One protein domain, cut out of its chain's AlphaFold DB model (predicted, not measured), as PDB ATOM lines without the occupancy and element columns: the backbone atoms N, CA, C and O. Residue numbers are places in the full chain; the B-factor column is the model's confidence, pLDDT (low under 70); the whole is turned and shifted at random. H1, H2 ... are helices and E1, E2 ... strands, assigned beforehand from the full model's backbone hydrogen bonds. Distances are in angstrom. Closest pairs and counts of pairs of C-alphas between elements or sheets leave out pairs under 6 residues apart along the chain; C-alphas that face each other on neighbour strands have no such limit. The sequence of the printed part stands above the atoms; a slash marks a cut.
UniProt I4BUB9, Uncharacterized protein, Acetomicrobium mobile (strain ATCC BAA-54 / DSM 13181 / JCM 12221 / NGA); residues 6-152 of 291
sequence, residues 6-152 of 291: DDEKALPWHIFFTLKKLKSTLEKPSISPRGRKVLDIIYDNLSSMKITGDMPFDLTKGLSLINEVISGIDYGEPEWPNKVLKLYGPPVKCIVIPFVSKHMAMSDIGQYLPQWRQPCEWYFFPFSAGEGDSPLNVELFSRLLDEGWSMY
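Overview. This is residues 6 to 152 of the 291 residues of an uncharacterized protein of Acetomicrobium mobile (strain ATCC BAA-54 / DSM 13181 / JCM 12221 / NGA) (UniProt I4BUB9). At one end of an elongated body, H1, H2 and H3 make an up-and-down bundle of helices, each running against the one before. At the other end stand two short parallel strands, E1 and E2, side by side: H4 packs on E1 and on H6, E1 also meets the last part of H3 at Gly 72 and Pro 98, whose C-alphas are 4.5 A apart, and little H5 lies between the two strands along the chain, its Met 106 close to Trp 122 of E2. The printed part has 147 residues, mostly helix by class, in the order H1 H2 H3 H4 E1 H5 E2 H6. It is compact, with a radius of gyration of the C-alphas of 15.7 A and spans of 50 by 31 by 24 A.

Arrangement. Start with the helical hairpin of H1, residues 6 to 26, and H2, residues 33 to 47: they touch closest at the C-alphas of Leu 26 and Arg 36, 6.4 A. H3, residues 59 to 75, touches H1 closest at C-alphas 25 and 74, 6.0 A, at a shallow tilt of 20 degrees. Look next at E1, residues 93 to 98, and E2, residues 122 to 127, parallel neighbours with N 95 and O 123 at 2.8 A, within hydrogen-bond range. With H5, residues 106 to 111, they form a strand-helix-strand unit, two parallel strands with a helix between, its crossover right-handed. H4, residues 79 to 88, touches H6, residues 138 to 151, closest at C-alphas 81 and 141, 6.1 A. Every O i to N i+4 pair is within range in H2, H3, H4 and H6, with 15 of 17 in H1 and 0 of 2 in H5, where 3 of 3 O i to N i+3 pairs are.

Along the chain. Find C-alpha 6 at (243.010, 170.592, 324.170); from there H1 runs 30.7 A. H3 runs 24.1 A, and H6 20.2 A to C-alpha 151 at (216.467, 185.447, 299.204).

Size, cuts and confidence. C-alphas 53 and 136, the farthest apart, are 51.4 A apart. The printed part has no cut, and the H2 to H3 link is long. pLDDT is under 70 in 51 residues, among them 129 to 146.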
ATOM      1  N   ASP A   6     244.103 171.501 323.817       57.50
ATOM      2  CA  ASP A   6     243.010 170.592 324.170       57.50
ATOM      3  C   ASP A   6     241.821 170.719 323.201       57.50
ATOM      4  O   ASP A   6     241.213 169.705 322.846       57.50
ATOM      5  N   ASP A   7     241.555 171.920 322.678       55.47
ATOM      6  CA  ASP A   7     240.545 172.149 321.635       55.47
ATOM      7  C   ASP A   7     240.932 171.455 320.319       55.47
ATOM      8  O   ASP A   7     240.100 170.815 319.670       55.47
ATOM      9  N   GLU A   8     242.219 171.503 319.958       58.09
ATOM     10  CA  GLU A   8     242.761 170.818 318.775       58.09
ATOM     11  C   GLU A   8     242.636 169.289 318.870       58.09
ATOM     12  O   GLU A   8     242.393 168.620 317.865       58.09
ATOM     13  N   LYS A   9     242.738 168.720 320.078       61.56
ATOM     14  CA  LYS A   9     242.544 167.279 320.321       61.56
ATOM     15  C   LYS A   9     241.075 166.870 320.365       61.56
ATOM     16  O   LYS A   9     240.760 165.723 320.046       61.56
ATOM     17  N   ALA A  10     240.175 167.770 320.754       64.88
ATOM     18  CA  ALA A  10     238.739 167.508 320.808       64.88
ATOM     19  C   ALA A  10     238.071 167.603 319.424       64.88
ATOM     20  O   ALA A  10     237.054 166.950 319.175       64.88
ATOM     21  N   LEU A  11     238.635 168.386 318.505       68.12
ATOM     22  CA  LEU A  11     238.071 168.647 317.179       68.12
ATOM     23  C   LEU A  11     237.843 167.391 316.314       68.12
ATOM     24  O   LEU A  11     236.737 167.230 315.785       68.12
ATOM     25  N   PRO A  12     238.811 166.454 316.199       73.12
ATOM     26  CA  PRO A  12     238.612 165.214 315.454       73.12
ATOM     27  C   PRO A  12     237.482 164.362 316.039       73.12
ATOM     28  O   PRO A  12     236.743 163.725 315.291       73.12
ATOM     29  N   TRP A  13     237.304 164.390 317.365       73.94
ATOM     30  CA  TRP A  13     236.212 163.685 318.033       73.94
ATOM     31  C   TRP A  13     234.850 164.277 317.681       73.94
ATOM     32  O   TRP A  13     233.935 163.523 317.360       73.94
ATOM     33  N   HIS A  14     234.706 165.603 317.670       77.69
ATOM     34  CA  HIS A  14     233.445 166.254 317.295       77.69
ATOM     35  C   HIS A  14     233.063 165.953 315.841       77.69
ATOM     36  O   HIS A  14     231.925 165.568 315.574       77.69
ATOM     37  N   ILE A  15     234.025 166.030 314.915       80.62
ATOM     38  CA  ILE A  15     233.812 165.668 313.507       80.62
ATOM     39  C   ILE A  15     233.426 164.188 313.387       80.62
ATOM     40  O   ILE A  15     232.463 163.858 312.693       80.62
ATOM     41  N   PHE A  16     234.117 163.296 314.102       82.06
ATOM     42  CA  PHE A  16     233.794 161.870 314.129       82.06
ATOM     43  C   PHE A  16     232.366 161.604 314.630       82.06
ATOM     44  O   PHE A  16     231.630 160.840 314.004       82.06
ATOM     45  N   PHE A  17     231.944 162.245 315.724       83.88
ATOM     46  CA  PHE A  17     230.589 162.087 316.257       83.88
ATOM     47  C   PHE A  17     229.522 162.627 315.302       83.88
ATOM     48  O   PHE A  17     228.522 161.942 315.074       83.88
ATOM     49  N   THR A  18     229.743 163.793 314.692       86.19
ATOM     50  CA  THR A  18     228.831 164.349 313.681       86.19
ATOM     51  C   THR A  18     228.736 163.436 312.457       86.19
ATOM     52  O   THR A  18     227.629 163.127 312.023       86.19
ATOM     53  N   LEU A  19     229.856 162.903 311.951       87.75
ATOM     54  CA  LEU A  19     229.862 161.931 310.850       87.75
ATOM     55  C   LEU A  19     229.148 160.625 311.216       87.75
ATOM     56  O   LEU A  19     228.418 160.070 310.394       87.75
ATOM     57  N   LYS A  20     229.329 160.126 312.444       88.69
ATOM     58  CA  LYS A  20     228.636 158.925 312.928       88.69
ATOM     59  C   LYS A  20     227.123 159.140 312.974       88.69
ATOM     60  O   LYS A  20     226.377 158.281 312.508       88.69
ATOM     61  N   LYS A  21     226.678 160.284 313.501       89.44
ATOM     62  CA  LYS A  21     225.261 160.667 313.523       89.44
ATOM     63  C   LYS A  21     224.703 160.770 312.104       89.44
ATOM     64  O   LYS A  21     223.679 160.170 311.813       89.44
ATOM     65  N   LEU A  22     225.425 161.449 311.214       91.56
ATOM     66  CA  LEU A  22     225.055 161.627 309.814       91.56
ATOM     67  C   LEU A  22     224.869 160.295 309.076       91.56
ATOM     68  O   LEU A  22     223.842 160.099 308.433       91.56
ATOM     69  N   LYS A  23     225.819 159.359 309.216       91.12
ATOM     70  CA  LYS A  23     225.701 158.008 308.641       91.12
ATOM     71  C   LYS A  23     224.474 157.271 309.170       91.12
ATOM     72  O   LYS A  23     223.699 156.741 308.386       91.12
ATOM     73  N   SER A  24     224.271 157.296 310.489       90.44
ATOM     74  CA  SER A  24     223.115 156.644 311.107       90.44
ATOM     75  C   SER A  24     221.786 157.230 310.618       90.44
ATOM     76  O   SER A  24     220.847 156.475 310.382       90.44
ATOM     77  N   THR A  25     221.699 158.549 310.423       91.38
ATOM     78  CA  THR A  25     220.507 159.188 309.850       91.38
ATOM     79  C   THR A  25     220.319 158.804 308.379       91.38
ATOM     80  O   THR A  25     219.212 158.446 307.991       91.38
ATOM     81  N   LEU A  26     221.377 158.788 307.559       90.31
ATOM     82  CA  LEU A  26     221.306 158.377 306.146       90.31
ATOM     83  C   LEU A  26     220.825 156.926 305.952       90.31
ATOM     84  O   LEU A  26     220.180 156.611 304.951       90.31
ATOM     85  N   GLU A  27     221.095 156.035 306.904       90.94
ATOM     86  CA  GLU A  27     220.630 154.643 306.870       90.94
ATOM     87  C   GLU A  27     219.121 154.500 307.139       90.94
ATOM     88  O   GLU A  27     218.527 153.481 306.783       90.94
ATOM     89  N   LYS A  28     218.461 155.516 307.717       89.31
ATOM     90  CA  LYS A  28     217.029 155.446 308.027       89.31
ATOM     91  C   LYS A  28     216.180 155.515 306.743       89.31
ATOM     92  O   LYS A  28     216.292 156.476 305.975       89.31
ATOM     93  N   PRO A  29     215.270 154.550 306.509       84.44
ATOM     94  CA  PRO A  29     214.412 154.538 305.321       84.44
ATOM     95  C   PRO A  29     213.330 155.629 305.350       84.44
ATOM     96  O   PRO A  29     212.789 155.971 304.305       84.44
ATOM     97  N   SER A  30     213.028 156.188 306.525       84.50
ATOM     98  CA  SER A  30     212.036 157.255 306.710       84.50
ATOM     99  C   SER A  30     212.509 158.635 306.248       84.50
ATOM    100  O   SER A  30     211.695 159.548 306.154       84.50
ATOM    101  N   ILE A  31     213.806 158.812 305.978       86.75
ATOM    102  CA  ILE A  31     214.344 160.104 305.548       86.75
ATOM    103  C   ILE A  31     213.879 160.407 304.132       86.75
ATOM    104  O   ILE A  31     214.066 159.602 303.215       86.75
ATOM    105  N   SER A  32     213.310 161.599 303.954       81.38
ATOM    106  CA  SER A  32     212.807 162.041 302.660       81.38
ATOM    107  C   SER A  32     213.937 162.064 301.612       81.38
ATOM    108  O   SER A  32     215.098 162.330 301.943       81.38
ATOM    109  N   PRO A  33     213.642 161.857 300.313       85.06
ATOM    110  CA  PRO A  33     214.647 162.009 299.258       85.06
ATOM    111  C   PRO A  33     215.301 163.398 299.246       85.06
ATOM    112  O   PRO A  33     216.424 163.555 298.768       85.06
ATOM    113  N   ARG A  34     214.588 164.416 299.750       82.06
ATOM    114  CA  ARG A  34     215.047 165.802 299.827       82.06
ATOM    115  C   ARG A  34     216.068 165.976 300.951       82.06
ATOM    116  O   ARG A  34     217.189 166.400 300.675       82.06
ATOM    117  N   GLY A  35     215.708 165.566 302.166       87.50
ATOM    118  CA  GLY A  35     216.596 165.538 303.323       87.50
ATOM    119  C   GLY A  35     217.834 164.681 303.071       87.50
ATOM    120  O   GLY A  35     218.945 165.120 303.348       87.50
ATOM    121  N   ARG A  36     217.688 163.516 302.426       89.69
ATOM    122  CA  ARG A  36     218.819 162.647 302.059       89.69
ATOM    123  C   ARG A  36     219.856 163.370 301.194       89.69
ATOM    124  O   ARG A  36     221.029 163.345 301.537       89.69
ATOM    125  N   LYS A  37     219.430 164.113 300.162       89.12
ATOM    126  CA  LYS A  37     220.344 164.930 299.336       89.12
ATOM    127  C   LYS A  37     221.096 165.984 300.150       89.12
ATOM    128  O   LYS A  37     222.268 166.225 299.887       89.12
ATOM    129  N   VAL A  38     220.429 166.629 301.109       89.94
ATOM    130  CA  VAL A  38     221.075 167.597 302.012       89.94
ATOM    131  C   VAL A  38     222.133 166.895 302.863       89.94
ATOM    132  O   VAL A  38     223.268 167.359 302.934       89.94
ATOM    133  N   LEU A  39     221.784 165.762 303.471       92.06
ATOM    134  CA  LEU A  39     222.690 164.972 304.302       92.06
ATOM    135  C   LEU A  39     223.893 164.433 303.511       92.06
ATOM    136  O   LEU A  39     225.009 164.483 304.022       92.06
ATOM    137  N   ASP A  40     223.701 163.993 302.265       90.56
ATOM    138  CA  ASP A  40     224.788 163.551 301.381       90.56
ATOM    139  C   ASP A  40     225.778 164.697 301.098       90.56
ATOM    140  O   ASP A  40     226.986 164.520 301.237       90.56
ATOM    141  N   ILE A  41     225.286 165.914 300.819       89.31
ATOM    142  CA  ILE A  41     226.149 167.098 300.631       89.31
ATOM    143  C   ILE A  41     226.953 167.400 301.902       89.31
ATOM    144  O   ILE A  41     228.144 167.709 301.821       89.31
ATOM    145  N   ILE A  42     226.324 167.314 303.080       89.94
ATOM    146  CA  ILE A  42     227.017 167.488 304.366       89.94
ATOM    147  C   ILE A  42     228.089 166.405 304.535       89.94
ATOM    148  O   ILE A  42     229.197 166.698 304.987       89.94
ATOM    149  N   TYR A  43     227.780 165.162 304.166       90.38
ATOM    150  CA  TYR A  43     228.683 164.024 304.311       90.38
ATOM    151  C   TYR A  43     229.927 164.183 303.441       90.38
ATOM    152  O   TYR A  43     231.045 164.044 303.939       90.38
ATOM    153  N   ASP A  44     229.752 164.537 302.170       88.38
ATOM    154  CA  ASP A  44     230.851 164.751 301.228       88.38
ATOM    155  C   ASP A  44     231.768 165.897 301.682       88.38
ATOM    156  O   ASP A  44     232.999 165.809 301.604       88.38
ATOM    157  N   ASN A  45     231.178 166.956 302.239       87.19
ATOM    158  CA  ASN A  45     231.917 168.091 302.780       87.19
ATOM    159  C   ASN A  45     232.726 167.740 304.031       87.19
ATOM    160  O   ASN A  45     233.911 168.061 304.112       87.19
ATOM    161  N   LEU A  46     232.116 167.059 305.002       85.81
ATOM    162  CA  LEU A  46     232.798 166.702 306.247       85.81
ATOM    163  C   LEU A  46     233.829 165.585 306.058       85.81
ATOM    164  O   LEU A  46     234.895 165.627 306.667       85.81
ATOM    165  N   SER A  47     233.539 164.590 305.217       84.06
ATOM    166  CA  SER A  47     234.436 163.448 304.986       84.06
ATOM    167  C   SER A  47     235.709 163.825 304.226       84.06
ATOM    168  O   SER A  47     236.741 163.179 304.401       84.06
ATOM    169  N   SER A  48     235.658 164.882 303.412       78.62
ATOM    170  CA  SER A  48     236.808 165.400 302.668       78.62
ATOM    171  C   SER A  48     237.612 166.464 303.425       78.62
ATOM    172  O   SER A  48     238.649 166.916 302.926       78.62
ATOM    173  N   MET A  49     237.171 166.847 304.629       77.44
ATOM    174  CA  MET A  49     237.789 167.911 305.414       77.44
ATOM    175  C   MET A  49     239.130 167.462 306.011       77.44
ATOM    176  O   MET A  49     239.219 166.477 306.744       77.44
ATOM    177  N   LYS A  50     240.197 168.213 305.724       70.81
ATOM    178  CA  LYS A  50     241.520 168.033 306.331       70.81
ATOM    179  C   LYS A  50     241.644 168.930 307.557       70.81
ATOM    180  O   LYS A  50     241.619 170.153 307.427       70.81
ATOM    181  N   ILE A  51     241.829 168.323 308.727       64.38
ATOM    182  CA  ILE A  51     242.092 169.044 309.975       64.38
ATOM    183  C   ILE A  51     243.556 169.497 309.962       64.38
ATOM    184  O   ILE A  51     244.466 168.679 310.081       64.38
ATOM    185  N   THR A  52     243.785 170.794 309.774       60.03
ATOM    186  CA  THR A  52     245.111 171.425 309.873       60.03
ATOM    187  C   THR A  52     245.164 172.292 311.133       60.03
ATOM    188  O   THR A  52     244.171 172.943 311.442       60.03
ATOM    189  N   GLY A  53     246.294 172.312 311.852       50.41
ATOM    190  CA  GLY A  53     246.430 173.003 313.151       50.41
ATOM    191  C   GLY A  53     246.196 174.522 313.114       50.41
ATOM    192  O   GLY A  53     245.754 175.099 314.095       50.41
ATOM    193  N   ASP A  54     246.378 175.169 311.962       53.75
ATOM    194  CA  ASP A  54     246.150 176.611 311.803       53.75
ATOM    195  C   ASP A  54     244.742 176.927 311.264       53.75
ATOM    196  O   ASP A  54     244.590 177.416 310.143       53.75
ATOM    197  N   MET A  55     243.681 176.646 312.032       55.59
ATOM    198  CA  MET A  55     242.317 177.061 311.658       55.59
ATOM    199  C   MET A  55     241.827 178.267 312.485       55.59
ATOM    200  O   MET A  55     241.419 178.100 313.631       55.59
ATOM    201  N   PRO A  56     241.806 179.494 311.921       52.09
ATOM    202  CA  PRO A  56     241.356 180.711 312.611       52.09
ATOM    203  C   PRO A  56     239.822 180.893 312.673       52.09
ATOM    204  O   PRO A  56     239.352 182.007 312.911       52.09
ATOM    205  N   PHE A  57     239.028 179.841 312.457       64.75
ATOM    206  CA  PHE A  57     237.570 179.914 312.266       64.75
ATOM    207  C   PHE A  57     236.810 179.229 313.407       64.75
ATOM    208  O   PHE A  57     237.309 178.257 313.961       64.75
ATOM    209  N   ASP A  58     235.600 179.706 313.733       74.50
ATOM    210  CA  ASP A  58     234.738 179.143 314.788       74.50
ATOM    211  C   ASP A  58     234.100 177.813 314.343       74.50
ATOM    212  O   ASP A  58     232.925 177.728 313.970       74.50
ATOM    213  N   LEU A  59     234.923 176.763 314.333       75.31
ATOM    214  CA  LEU A  59     234.564 175.448 313.811       75.31
ATOM    215  C   LEU A  59     233.464 174.772 314.638       75.31
ATOM    216  O   LEU A  59     232.598 174.090 314.087       75.31
ATOM    217  N   THR A  60     233.461 175.001 315.951       77.81
ATOM    218  CA  THR A  60     232.440 174.495 316.877       77.81
ATOM    219  C   THR A  60     231.056 174.994 316.482       77.81
ATOM    220  O   THR A  60     230.107 174.211 316.433       77.81
ATOM    221  N   LYS A  61     230.939 176.276 316.119       83.25
ATOM    222  CA  LYS A  61     229.685 176.846 315.630       83.25
ATOM    223  C   LYS A  61     229.263 176.256 314.285       83.25
ATOM    224  O   LYS A  61     228.092 175.923 314.122       83.25
ATOM    225  N   GLY A  62     230.201 176.049 313.357       85.88
ATOM    226  CA  GLY A  62     229.932 175.364 312.086       85.88
ATOM    227  C   GLY A  62     229.381 173.945 312.279       85.88
ATOM    228  O   GLY A  62     228.348 173.593 311.712       85.88
ATOM    229  N   LEU A  63     230.019 173.147 313.142       85.94
ATOM    230  CA  LEU A  63     229.557 171.796 313.481       85.94
ATOM    231  C   LEU A  63     228.221 171.796 314.235       85.94
ATOM    232  O   LEU A  63     227.408 170.897 314.025       85.94
ATOM    233  N   SER A  64     227.965 172.796 315.084       87.06
ATOM    234  CA  SER A  64     226.674 172.960 315.761       87.06
ATOM    235  C   SER A  64     225.539 173.177 314.761       87.06
ATOM    236  O   SER A  64     224.535 172.475 314.826       87.06
ATOM    237  N   LEU A  65     225.726 174.074 313.785       89.00
ATOM    238  CA  LEU A  65     224.740 174.325 312.726       89.00
ATOM    239  C   LEU A  65     224.467 173.063 311.899       89.00
ATOM    240  O   LEU A  65     223.318 172.740 311.607       89.00
ATOM    241  N   ILE A  66     225.513 172.303 311.570       90.38
ATOM    242  CA  ILE A  66     225.357 171.014 310.887       90.38
ATOM    243  C   ILE A  66     224.559 170.032 311.752       90.38
ATOM    244  O   ILE A  66     223.663 169.353 311.254       90.38
ATOM    245  N   ASN A  67     224.852 169.959 313.050       90.50
ATOM    246  CA  ASN A  67     224.140 169.073 313.965       90.50
ATOM    247  C   ASN A  67     222.660 169.449 314.123       90.50
ATOM    248  O   ASN A  67     221.851 168.531 314.259       90.50
ATOM    249  N   GLU A  68     222.302 170.738 314.093       91.50
ATOM    250  CA  GLU A  68     220.908 171.211 314.049       91.50
ATOM    251  C   GLU A  68     220.197 170.681 312.798       91.50
ATOM    252  O   GLU A  68     219.156 170.038 312.917       91.50
ATOM    253  N   VAL A  69     220.808 170.849 311.618       91.62
ATOM    254  CA  VAL A  69     220.250 170.368 310.342       91.62
ATOM    255  C   VAL A  69     220.062 168.850 310.351       91.62
ATOM    256  O   VAL A  69     218.987 168.363 310.003       91.62
ATOM    257  N   ILE A  70     221.072 168.092 310.798       92.94
ATOM    258  CA  ILE A  70     220.974 166.627 310.902       92.94
ATOM    259  C   ILE A  70     219.850 166.240 311.866       92.94
ATOM    260  O   ILE A  70     219.041 165.385 311.527       92.94
ATOM    261  N   SER A  71     219.779 166.862 313.051       91.88
ATOM    262  CA  SER A  71     218.719 166.583 314.031       91.88
ATOM    263  C   SER A  71     217.330 166.849 313.471       91.88
ATOM    264  O   SER A  71     216.428 166.054 313.705       91.88
ATOM    265  N   GLY A  72     217.140 167.964 312.768       90.44
ATOM    266  CA  GLY A  72     215.829 168.328 312.250       90.44
ATOM    267  C   GLY A  72     215.361 167.398 311.134       90.44
ATOM    268  O   GLY A  72     214.207 166.975 311.142       90.44
ATOM    269  N   ILE A  73     216.261 167.000 310.227       91.00
ATOM    270  CA  ILE A  73     215.945 165.994 309.200       91.00
ATOM    271  C   ILE A  73     215.663 164.630 309.847       91.00
ATOM    272  O   ILE A  73     214.735 163.936 309.440       91.00
ATOM    273  N   ASP A  74     216.431 164.253 310.874       90.56
ATOM    274  CA  ASP A  74     216.254 162.994 311.605       90.56
ATOM    275  C   ASP A  74     214.934 162.929 312.388       90.56
ATOM    276  O   ASP A  74     214.342 161.858 312.515       90.56
ATOM    277  N   TYR A  75     214.484 164.074 312.908       89.00
ATOM    278  CA  TYR A  75     213.224 164.215 313.636       89.00
ATOM    279  C   TYR A  75     212.005 164.115 312.718       89.00
ATOM    280  O   TYR A  75     211.004 163.507 313.093       89.00
ATOM    281  N   GLY A  76     212.108 164.681 311.517       85.19
ATOM    282  CA  GLY A  76     211.040 164.708 310.528       85.19
ATOM    283  C   GLY A  76     210.817 166.120 310.007       85.19
ATOM    284  O   GLY A  76     210.457 167.030 310.752       85.19
ATOM    285  N   GLU A  77     211.035 166.296 308.707       86.00
ATOM    286  CA  GLU A  77     210.733 167.538 307.998       86.00
ATOM    287  C   GLU A  77     209.208 167.768 307.976       86.00
ATOM    288  O   GLU A  77     208.479 166.830 307.642       86.00
ATOM    289  N   PRO A  78     208.706 168.984 308.273       81.06
ATOM    290  CA  PRO A  78     207.281 169.270 308.174       81.06
ATOM    291  C   PRO A  78     206.835 169.153 306.716       81.06
ATOM    292  O   PRO A  78     207.448 169.721 305.805       81.06
ATOM    293  N   GLU A  79     205.782 168.386 306.484       71.69
ATOM    294  CA  GLU A  79     205.330 167.977 305.165       71.69
ATOM    295  C   GLU A  79     204.809 169.169 304.362       71.69
ATOM    296  O   GLU A  79     205.215 169.380 303.213       71.69
ATOM    297  N   TRP A  80     203.920 169.966 304.955       63.31
ATOM    298  CA  TRP A  80     203.189 170.999 304.226       63.31
ATOM    299  C   TRP A  80     204.036 172.221 303.871       63.31
ATOM    300  O   TRP A  80     204.053 172.584 302.692       63.31
ATOM    301  N   PRO A  81     204.818 172.813 304.795       68.81
ATOM    302  CA  PRO A  81     205.737 173.900 304.462       68.81
ATOM    303  C   PRO A  81     206.714 173.529 303.338       68.81
ATOM    304  O   PRO A  81     206.944 174.307 302.411       68.81
ATOM    305  N   ASN A  82     207.258 172.307 303.381       71.94
ATOM    306  CA  ASN A  82     208.205 171.829 302.378       71.94
ATOM    307  C   ASN A  82     207.556 171.547 301.023       71.94
ATOM    308  O   ASN A  82     208.194 171.766 299.989       71.94
ATOM    309  N   LYS A  83     206.304 171.074 301.008       63.25
ATOM    310  CA  LYS A  83     205.512 170.965 299.779       63.25
ATOM    311  C   LYS A  83     205.264 172.341 299.182       63.25
ATOM    312  O   LYS A  83     205.617 172.547 298.029       63.25
ATOM    313  N   VAL A  84     204.763 173.295 299.964       61.00
ATOM    314  CA  VAL A  84     204.486 174.661 299.498       61.00
ATOM    315  C   VAL A  84     205.739 175.309 298.913       61.00
ATOM    316  O   VAL A  84     205.698 175.789 297.791       61.00
ATOM    317  N   LEU A  85     206.886 175.248 299.592       66.56
ATOM    318  CA  LEU A  85     208.138 175.799 299.057       66.56
ATOM    319  C   LEU A  85     208.678 175.039 297.842       66.56
ATOM    320  O   LEU A  85     209.414 175.603 297.041       66.56
ATOM    321  N   LYS A  86     208.355 173.754 297.684       65.62
ATOM    322  CA  LYS A  86     208.703 173.015 296.465       65.62
ATOM    323  C   LYS A  86     207.860 173.473 295.273       65.62
ATOM    324  O   LYS A  86     208.372 173.493 294.160       65.62
ATOM    325  N   LEU A  87     206.582 173.762 295.511       54.25
ATOM    326  CA  LEU A  87     205.617 174.119 294.472       54.25
ATOM    327  C   LEU A  87     205.715 175.605 294.096       54.25
ATOM    328  O   LEU A  87     205.724 175.966 292.924       54.25
ATOM    329  N   TYR A  88     205.821 176.451 295.115       56.16
ATOM    330  CA  TYR A  88     205.675 177.899 295.023       56.16
ATOM    331  C   TYR A  88     206.895 178.657 295.536       56.16
ATOM    332  O   TYR A  88     206.910 179.880 295.508       56.16
ATOM    333  N   GLY A  89     207.908 177.972 296.063       58.22
ATOM    334  CA  GLY A  89     209.149 178.628 296.450       58.22
ATOM    335  C   GLY A  89     209.996 179.006 295.232       58.22
ATOM    336  O   GLY A  89     209.686 178.624 294.101       58.22
ATOM    337  N   PRO A  90     211.077 179.762 295.454       60.34
ATOM    338  CA  PRO A  90     211.997 180.134 294.388       60.34
ATOM    339  C   PRO A  90     212.683 178.907 293.750       60.34
ATOM    340  O   PRO A  90     212.718 177.832 294.347       60.34
ATOM    341  N   PRO A  91     213.320 179.064 292.572       56.44
ATOM    342  CA  PRO A  91     214.089 178.001 291.914       56.44
ATOM    343  C   PRO A  91     215.249 177.438 292.752       56.44
ATOM    344  O   PRO A  91     215.727 176.333 292.488       56.44
ATOM    345  N   VAL A  92     215.720 178.181 293.762       60.75
ATOM    346  CA  VAL A  92     216.677 177.669 294.754       60.75
ATOM    347  C   VAL A  92     216.012 176.659 295.689       60.75
ATOM    348  O   VAL A  92     214.835 176.741 296.028       60.75
ATOM    349  N   LYS A  93     216.768 175.660 296.136       75.12
ATOM    350  CA  LYS A  93     216.233 174.537 296.907       75.12
ATOM    351  C   LYS A  93     215.961 174.969 298.356       75.12
ATOM    352  O   LYS A  93     216.817 174.859 299.220       75.12
ATOM    353  N   CYS A  94     214.740 175.393 298.661       78.69
ATOM    354  CA  CYS A  94     214.323 175.725 300.032       78.69
ATOM    355  C   CYS A  94     213.835 174.500 300.818       78.69
ATOM    356  O   CYS A  94     213.014 173.738 300.316       78.69
ATOM    357  N   ILE A  95     214.284 174.315 302.056       86.75
ATOM    358  CA  ILE A  95     213.813 173.242 302.938       86.75
ATOM    359  C   ILE A  95     213.573 173.784 304.344       86.75
ATOM    360  O   ILE A  95     214.410 174.473 304.924       86.75
ATOM    361  N   VAL A  96     212.401 173.476 304.876       86.62
ATOM    362  CA  VAL A  96     211.976 173.822 306.227       86.62
ATOM    363  C   VAL A  96     212.365 172.669 307.136       86.62
ATOM    364  O   VAL A  96     212.019 171.520 306.858       86.62
ATOM    365  N   ILE A  97     213.120 172.959 308.191       88.81
ATOM    366  CA  ILE A  97     213.710 171.951 309.070       88.81
ATOM    367  C   ILE A  97     213.515 172.380 310.536       88.81
ATOM    368  O   ILE A  97     213.833 173.521 310.886       88.81
ATOM    369  N   PRO A  98     213.034 171.489 311.424       85.62
ATOM    370  CA  PRO A  98     212.965 171.763 312.858       85.62
ATOM    371  C   PRO A  98     214.350 171.967 313.489       85.62
ATOM    372  O   PRO A  98     215.357 171.493 312.975       85.62
ATOM    373  N   PHE A  99     214.402 172.630 314.646       84.00
ATOM    374  CA  PHE A  99     215.620 172.873 315.450       84.00
ATOM    375  C   PHE A  99     216.688 173.774 314.832       84.00
ATOM    376  O   PHE A  99     217.588 174.202 315.549       84.00
ATOM    377  N   VAL A 100     216.577 174.105 313.548       84.56
ATOM    378  CA  VAL A 100     217.361 175.186 312.962       84.56
ATOM    379  C   VAL A 100     216.873 176.497 313.574       84.56
ATOM    380  O   VAL A 100     215.684 176.802 313.557       84.56
ATOM    381  N   SER A 101     217.796 177.257 314.154       79.06
ATOM    382  CA  SER A 101     217.476 178.465 314.930       79.06
ATOM    383  C   SER A 101     217.261 179.725 314.087       79.06
ATOM    384  O   SER A 101     216.724 180.719 314.578       79.06
ATOM    385  N   LYS A 102     217.692 179.715 312.822       82.94
ATOM    386  CA  LYS A 102     217.626 180.871 311.923       82.94
ATOM    387  C   LYS A 102     217.628 180.460 310.457       82.94
ATOM    388  O   LYS A 102     218.157 179.411 310.101       82.94
ATOM    389  N   HIS A 103     217.141 181.356 309.608       84.25
ATOM    390  CA  HIS A 103     217.360 181.278 308.170       84.25
ATOM    391  C   HIS A 103     218.856 181.217 307.860       84.25
ATOM    392  O   HIS A 103     219.636 182.015 308.393       84.25
ATOM    393  N   MET A 104     219.260 180.279 307.010       85.19
ATOM    394  CA  MET A 104     220.637 180.223 306.522       85.19
ATOM    395  C   MET A 104     220.722 179.527 305.169       85.19
ATOM    396  O   MET A 104     220.053 178.521 304.925       85.19
ATOM    397  N   ALA A 105     221.590 180.032 304.301       84.50
ATOM    398  CA  ALA A 105     222.025 179.280 303.140       84.50
ATOM    399  C   ALA A 105     223.018 178.208 303.598       84.50
ATOM    400  O   ALA A 105     223.866 178.446 304.458       84.50
ATOM    401  N   MET A 106     223.009 177.040 302.964       85.69
ATOM    402  CA  MET A 106     224.018 176.004 303.214       85.69
ATOM    403  C   MET A 106     225.443 176.512 302.948       85.69
ATOM    404  O   MET A 106     226.400 176.033 303.547       85.69
ATOM    405  N   SER A 107     225.579 177.525 302.087       83.50
ATOM    406  CA  SER A 107     226.842 178.220 301.831       83.50
ATOM    407  C   SER A 107     227.390 178.995 303.030       83.50
ATOM    408  O   SER A 107     228.606 179.122 303.158       83.50
ATOM    409  N   ASP A 108     226.525 179.443 303.946       84.31
ATOM    410  CA  ASP A 108     226.928 180.221 305.122       84.31
ATOM    411  C   ASP A 108     227.764 179.382 306.096       84.31
ATOM    412  O   ASP A 108     228.558 179.922 306.864       84.31
ATOM    413  N   ILE A 109     227.652 178.050 306.026       85.25
ATOM    414  CA  ILE A 109     228.509 177.114 306.767       85.25
ATOM    415  C   ILE A 109     229.986 177.319 306.391       85.25
ATOM    416  O   ILE A 109     230.861 177.193 307.249       85.25
ATOM    417  N   GLY A 110     230.271 177.723 305.147       81.62
ATOM    418  CA  GLY A 110     231.621 178.013 304.661       81.62
ATOM    419  C   GLY A 110     232.332 179.139 305.417       81.62
ATOM    420  O   GLY A 110     233.559 179.147 305.475       81.62
ATOM    421  N   GLN A 111     231.587 180.039 306.072       83.56
ATOM    422  CA  GLN A 111     232.156 181.070 306.955       83.56
ATOM    423  C   GLN A 111     232.876 180.460 308.171       83.56
ATOM    424  O   GLN A 111     233.803 181.060 308.714       83.56
ATOM    425  N   TYR A 112     232.446 179.269 308.596       82.75
ATOM    426  CA  TYR A 112     232.982 178.531 309.742       82.75
ATOM    427  C   TYR A 112     233.868 177.355 309.311       82.75
ATOM    428  O   TYR A 112     234.792 176.981 310.031       82.75
ATOM    429  N   LEU A 113     233.592 176.777 308.136       80.94
ATOM    430  CA  LEU A 113     234.293 175.633 307.555       80.94
ATOM    431  C   LEU A 113     234.822 176.004 306.152       80.94
ATOM    432  O   LEU A 113     234.182 175.688 305.157       80.94
ATOM    433  N   PRO A 114     236.003 176.634 306.017       72.12
ATOM    434  CA  PRO A 114     236.481 177.174 304.732       72.12
ATOM    435  C   PRO A 114     236.718 176.131 303.632       72.12
ATOM    436  O   PRO A 114     236.808 176.472 302.457       72.12
ATOM    437  N   GLN A 115     236.857 174.854 304.004       76.50
ATOM    438  CA  GLN A 115     236.998 173.741 303.060       76.50
ATOM    439  C   GLN A 115     235.645 173.238 302.524       76.50
ATOM    440  O   GLN A 115     235.625 172.279 301.754       76.50
ATOM    441  N   TRP A 116     234.534 173.870 302.919       81.88
ATOM    442  CA  TRP A 116     233.189 173.551 302.454       81.88
ATOM    443  C   TRP A 116     233.062 173.801 300.945       81.88
ATOM    444  O   TRP A 116     233.055 174.937 300.468       81.88
ATOM    445  N   ARG A 117     232.987 172.713 300.179       70.94
ATOM    446  CA  ARG A 117     232.783 172.676 298.734       70.94
ATOM    447  C   ARG A 117     231.297 172.853 298.412       70.94
ATOM    448  O   ARG A 117     230.430 172.176 298.964       70.94
ATOM    449  N   GLN A 118     231.010 173.765 297.486       63.41
ATOM    450  CA  GLN A 118     229.658 174.043 296.988       63.41
ATOM    451  C   GLN A 118     229.088 172.814 296.240       63.41
ATOM    452  O   GLN A 118     229.863 172.104 295.594       63.41
ATOM    453  N   PRO A 119     227.768 172.535 296.325       54.28
ATOM    454  CA  PRO A 119     226.749 173.444 295.792       54.28
ATOM    455  C   PRO A 119     225.903 174.159 296.860       54.28
ATOM    456  O   PRO A 119     225.452 173.575 297.842       54.28
ATOM    457  N   CYS A 120     225.658 175.447 296.620       57.56
ATOM    458  CA  CYS A 120     225.081 176.421 297.552       57.56
ATOM    459  C   CYS A 120     223.592 176.699 297.336       57.56
ATOM    460  O   CYS A 120     223.103 177.770 297.670       57.56
ATOM    461  N   GLU A 121     222.866 175.753 296.752       69.12
ATOM    462  CA  GLU A 121     221.480 175.991 296.343       69.12
ATOM    463  C   GLU A 121     220.468 175.758 297.467       69.12
ATOM    464  O   GLU A 121     219.286 176.024 297.269       69.12
ATOM    465  N   TRP A 122     220.902 175.233 298.617       82.69
ATOM    466  CA  TRP A 122     220.013 174.913 299.729       82.69
ATOM    467  C   TRP A 122     219.841 176.082 300.693       82.69
ATOM    468  O   TRP A 122     220.821 176.564 301.259       82.69
ATOM    469  N   TYR A 123     218.590 176.469 300.929       85.62
ATOM    470  CA  TYR A 123     218.198 177.423 301.964       85.62
ATOM    471  C   TYR A 123     217.400 176.713 303.049       85.62
ATOM    472  O   TYR A 123     216.403 176.052 302.758       85.62
ATOM    473  N   PHE A 124     217.850 176.860 304.290       88.56
ATOM    474  CA  PHE A 124     217.237 176.269 305.468       88.56
ATOM    475  C   PHE A 124     216.321 177.283 306.146       88.56
ATOM    476  O   PHE A 124     216.762 178.382 306.492       88.56
ATOM    477  N   PHE A 125     215.065 176.894 306.348       88.50
ATOM    478  CA  PHE A 125     214.061 177.676 307.062       88.50
ATOM    479  C   PHE A 125     213.779 177.025 308.415       88.50
ATOM    480  O   PHE A 125     213.588 175.805 308.467       88.50
ATOM    481  N   PRO A 126     213.759 177.807 309.504       88.50
ATOM    482  CA  PRO A 126     213.420 177.300 310.819       88.50
ATOM    483  C   PRO A 126     211.946 176.876 310.860       88.50
ATOM    484  O   PRO A 126     211.094 177.470 310.200       88.50
ATOM    485  N   PHE A 127     211.646 175.864 311.671       85.75
ATOM    486  CA  PHE A 127     210.280 175.465 311.998       85.75
ATOM    487  C   PHE A 127     210.158 175.214 313.489       85.75
ATOM    488  O   PHE A 127     210.906 174.414 314.063       85.75
ATOM    489  N   SER A 128     209.215 175.898 314.122       79.94
ATOM    490  CA  SER A 128     208.922 175.677 315.530       79.94
ATOM    491  C   SER A 128     207.912 174.545 315.669       79.94
ATOM    492  O   SER A 128     206.872 174.538 315.017       79.94
ATOM    493  N   ALA A 129     208.170 173.601 316.577       67.88
ATOM    494  CA  ALA A 129     207.256 172.484 316.836       67.88
ATOM    495  C   ALA A 129     205.839 172.942 317.252       67.88
ATOM    496  O   ALA A 129     204.880 172.189 317.096       67.88
ATOM    497  N   GLY A 130     205.697 174.174 317.756       69.19
ATOM    498  CA  GLY A 130     204.407 174.779 318.098       69.19
ATOM    499  C   GLY A 130     203.628 175.366 316.914       69.19
ATOM    500  O   GLY A 130     202.466 175.711 317.094       69.19
ATOM    501  N   GLU A 131     204.228 175.485 315.723       68.56
ATOM    502  CA  GLU A 131     203.572 176.070 314.541       68.56
ATOM    503  C   GLU A 131     202.546 175.128 313.900       68.56
ATOM    504  O   GLU A 131     201.647 175.597 313.211       68.56
ATOM    505  N   GLY A 132     202.624 173.821 314.170       66.19
ATOM    506  CA  GLY A 132     201.683 172.827 313.653       66.19
ATOM    507  C   GLY A 132     201.832 172.599 312.145       66.19
ATOM    508  O   GLY A 132     201.545 173.468 311.325       66.19
ATOM    509  N   ASP A 133     202.254 171.395 311.765       68.69
ATOM    510  CA  ASP A 133     202.373 170.992 310.362       68.69
ATOM    511  C   ASP A 133     200.985 170.683 309.779       68.69
ATOM    512  O   ASP A 133     200.488 169.559 309.846       68.69
ATOM    513  N   SER A 134     200.311 171.722 309.287       54.09
ATOM    514  CA  SER A 134     198.921 171.659 308.836       54.09
ATOM    515  C   SER A 134     198.737 172.403 307.518       54.09
ATOM    516  O   SER A 134     199.163 173.555 307.432       54.09
ATOM    517  N   PRO A 135     198.006 171.837 306.537       44.69
ATOM    518  CA  PRO A 135     197.691 172.513 305.275       44.69
ATOM    519  C   PRO A 135     196.811 173.757 305.464       44.69
ATOM    520  O   PRO A 135     196.609 174.517 304.525       44.69
ATOM    521  N   LEU A 136     196.278 173.972 306.669       44.66
ATOM    522  CA  LEU A 136     195.456 175.130 307.009       44.66
ATOM    523  C   LEU A 136     196.272 176.291 307.594       44.66
ATOM    524  O   LEU A 136     195.711 177.353 307.851       44.66
ATOM    525  N   ASN A 137     197.583 176.121 307.809       51.34
ATOM    526  CA  ASN A 137     198.444 177.176 308.345       51.34
ATOM    527  C   ASN A 137     198.916 178.146 307.243       51.34
ATOM    528  O   ASN A 137     200.095 178.243 306.904       51.34
ATOM    529  N   VAL A 138     197.949 178.862 306.666       49.22
ATOM    530  CA  VAL A 138     198.133 179.788 305.539       49.22
ATOM    531  C   VAL A 138     199.109 180.922 305.869       49.22
ATOM    532  O   VAL A 138     199.904 181.323 305.020       49.22
ATOM    533  N   GLU A 139     199.096 181.415 307.110       53.16
ATOM    534  CA  GLU A 139     199.986 182.488 307.564       53.16
ATOM    535  C   GLU A 139     201.458 182.053 307.544       53.16
ATOM    536  O   GLU A 139     202.306 182.755 306.987       53.16
ATOM    537  N   LEU A 140     201.753 180.854 308.063       62.84
ATOM    538  CA  LEU A 140     203.090 180.263 308.011       62.84
ATOM    539  C   LEU A 140     203.577 180.111 306.567       62.84
ATOM    540  O   LEU A 140     204.699 180.490 306.242       62.84
ATOM    541  N   PHE A 141     202.737 179.559 305.696       60.38
ATOM    542  CA  PHE A 141     203.080 179.334 304.294       60.38
ATOM    543  C   PHE A 141     203.353 180.640 303.552       60.38
ATOM    544  O   PHE A 141     204.357 180.759 302.852       60.38
ATOM    545  N   SER A 142     202.494 181.638 303.756       55.03
ATOM    546  CA  SER A 142     202.651 182.985 303.215       55.03
ATOM    547  C   SER A 142     203.988 183.608 303.629       55.03
ATOM    548  O   SER A 142     204.719 184.121 302.774       55.03
ATOM    549  N   ARG A 143     204.339 183.512 304.920       69.56
ATOM    550  CA  ARG A 143     205.608 184.013 305.462       69.56
ATOM    551  C   ARG A 143     206.815 183.298 304.851       69.56
ATOM    552  O   ARG A 143     207.718 183.959 304.353       69.56
ATOM    553  N   LEU A 144     206.802 181.966 304.812       69.00
ATOM    554  CA  LEU A 144     207.905 181.172 304.260       69.00
ATOM    555  C   LEU A 144     208.144 181.447 302.773       69.00
ATOM    556  O   LEU A 144     209.288 181.472 302.320       69.00
ATOM    557  N   LEU A 145     207.075 181.669 302.005       67.56
ATOM    558  CA  LEU A 145     207.181 182.057 300.602       67.56
ATOM    559  C   LEU A 145     207.779 183.457 300.446       67.56
ATOM    560  O   LEU A 145     208.663 183.632 299.610       67.56
ATOM    561  N   ASP A 146     207.364 184.430 301.266       63.50
ATOM    562  CA  ASP A 146     207.993 185.761 301.276       63.50
ATOM    563  C   ASP A 146     209.485 185.659 301.551       63.50
ATOM    564  O   ASP A 146     210.295 186.231 300.823       63.50
ATOM    565  N   GLU A 147     209.844 184.913 302.593       72.31
ATOM    566  CA  GLU A 147     211.224 184.740 303.014       72.31
ATOM    567  C   GLU A 147     212.031 184.044 301.909       72.31
ATOM    568  O   GLU A 147     213.075 184.559 301.507       72.31
ATOM    569  N   GLY A 148     211.524 182.951 301.330       71.81
ATOM    570  CA  GLY A 148     212.154 182.256 300.205       71.81
ATOM    571  C   GLY A 148     212.406 183.161 299.007       71.81
ATOM    572  O   GLY A 148     213.536 183.274 298.532       71.81
ATOM    573  N   TRP A 149     211.382 183.877 298.556       67.00
ATOM    574  CA  TRP A 149     211.499 184.789 297.422       67.00
ATOM    575  C   TRP A 149     212.220 186.096 297.734       67.00
ATOM    576  O   TRP A 149     212.551 186.832 296.811       67.00
ATOM    577  N   SER A 150     212.422 186.454 299.000       65.25
ATOM    578  CA  SER A 150     213.277 187.589 299.365       65.25
ATOM    579  C   SER A 150     214.760 187.249 299.209       65.25
ATOM    580  O   SER A 150     215.564 188.136 298.933       65.25
ATOM    581  N   MET A 151     215.105 185.962 299.347       64.81
ATOM    582  CA  MET A 151     216.467 185.447 299.204       64.81
ATOM    583  C   MET A 151     216.848 185.161 297.746       64.81
ATOM    584  O   MET A 151     218.033 185.139 297.420       64.81
ATOM    585  N   TYR A 152     215.862 184.954 296.868       59.16
ATOM    586  CA  TYR A 152     216.056 184.798 295.428       59.16
ATOM    587  C   TYR A 152     215.833 186.146 294.738       59.16
ATOM    588  O   TYR A 152     214.727 186.673 294.777       59.16
TER     589      TYR A 152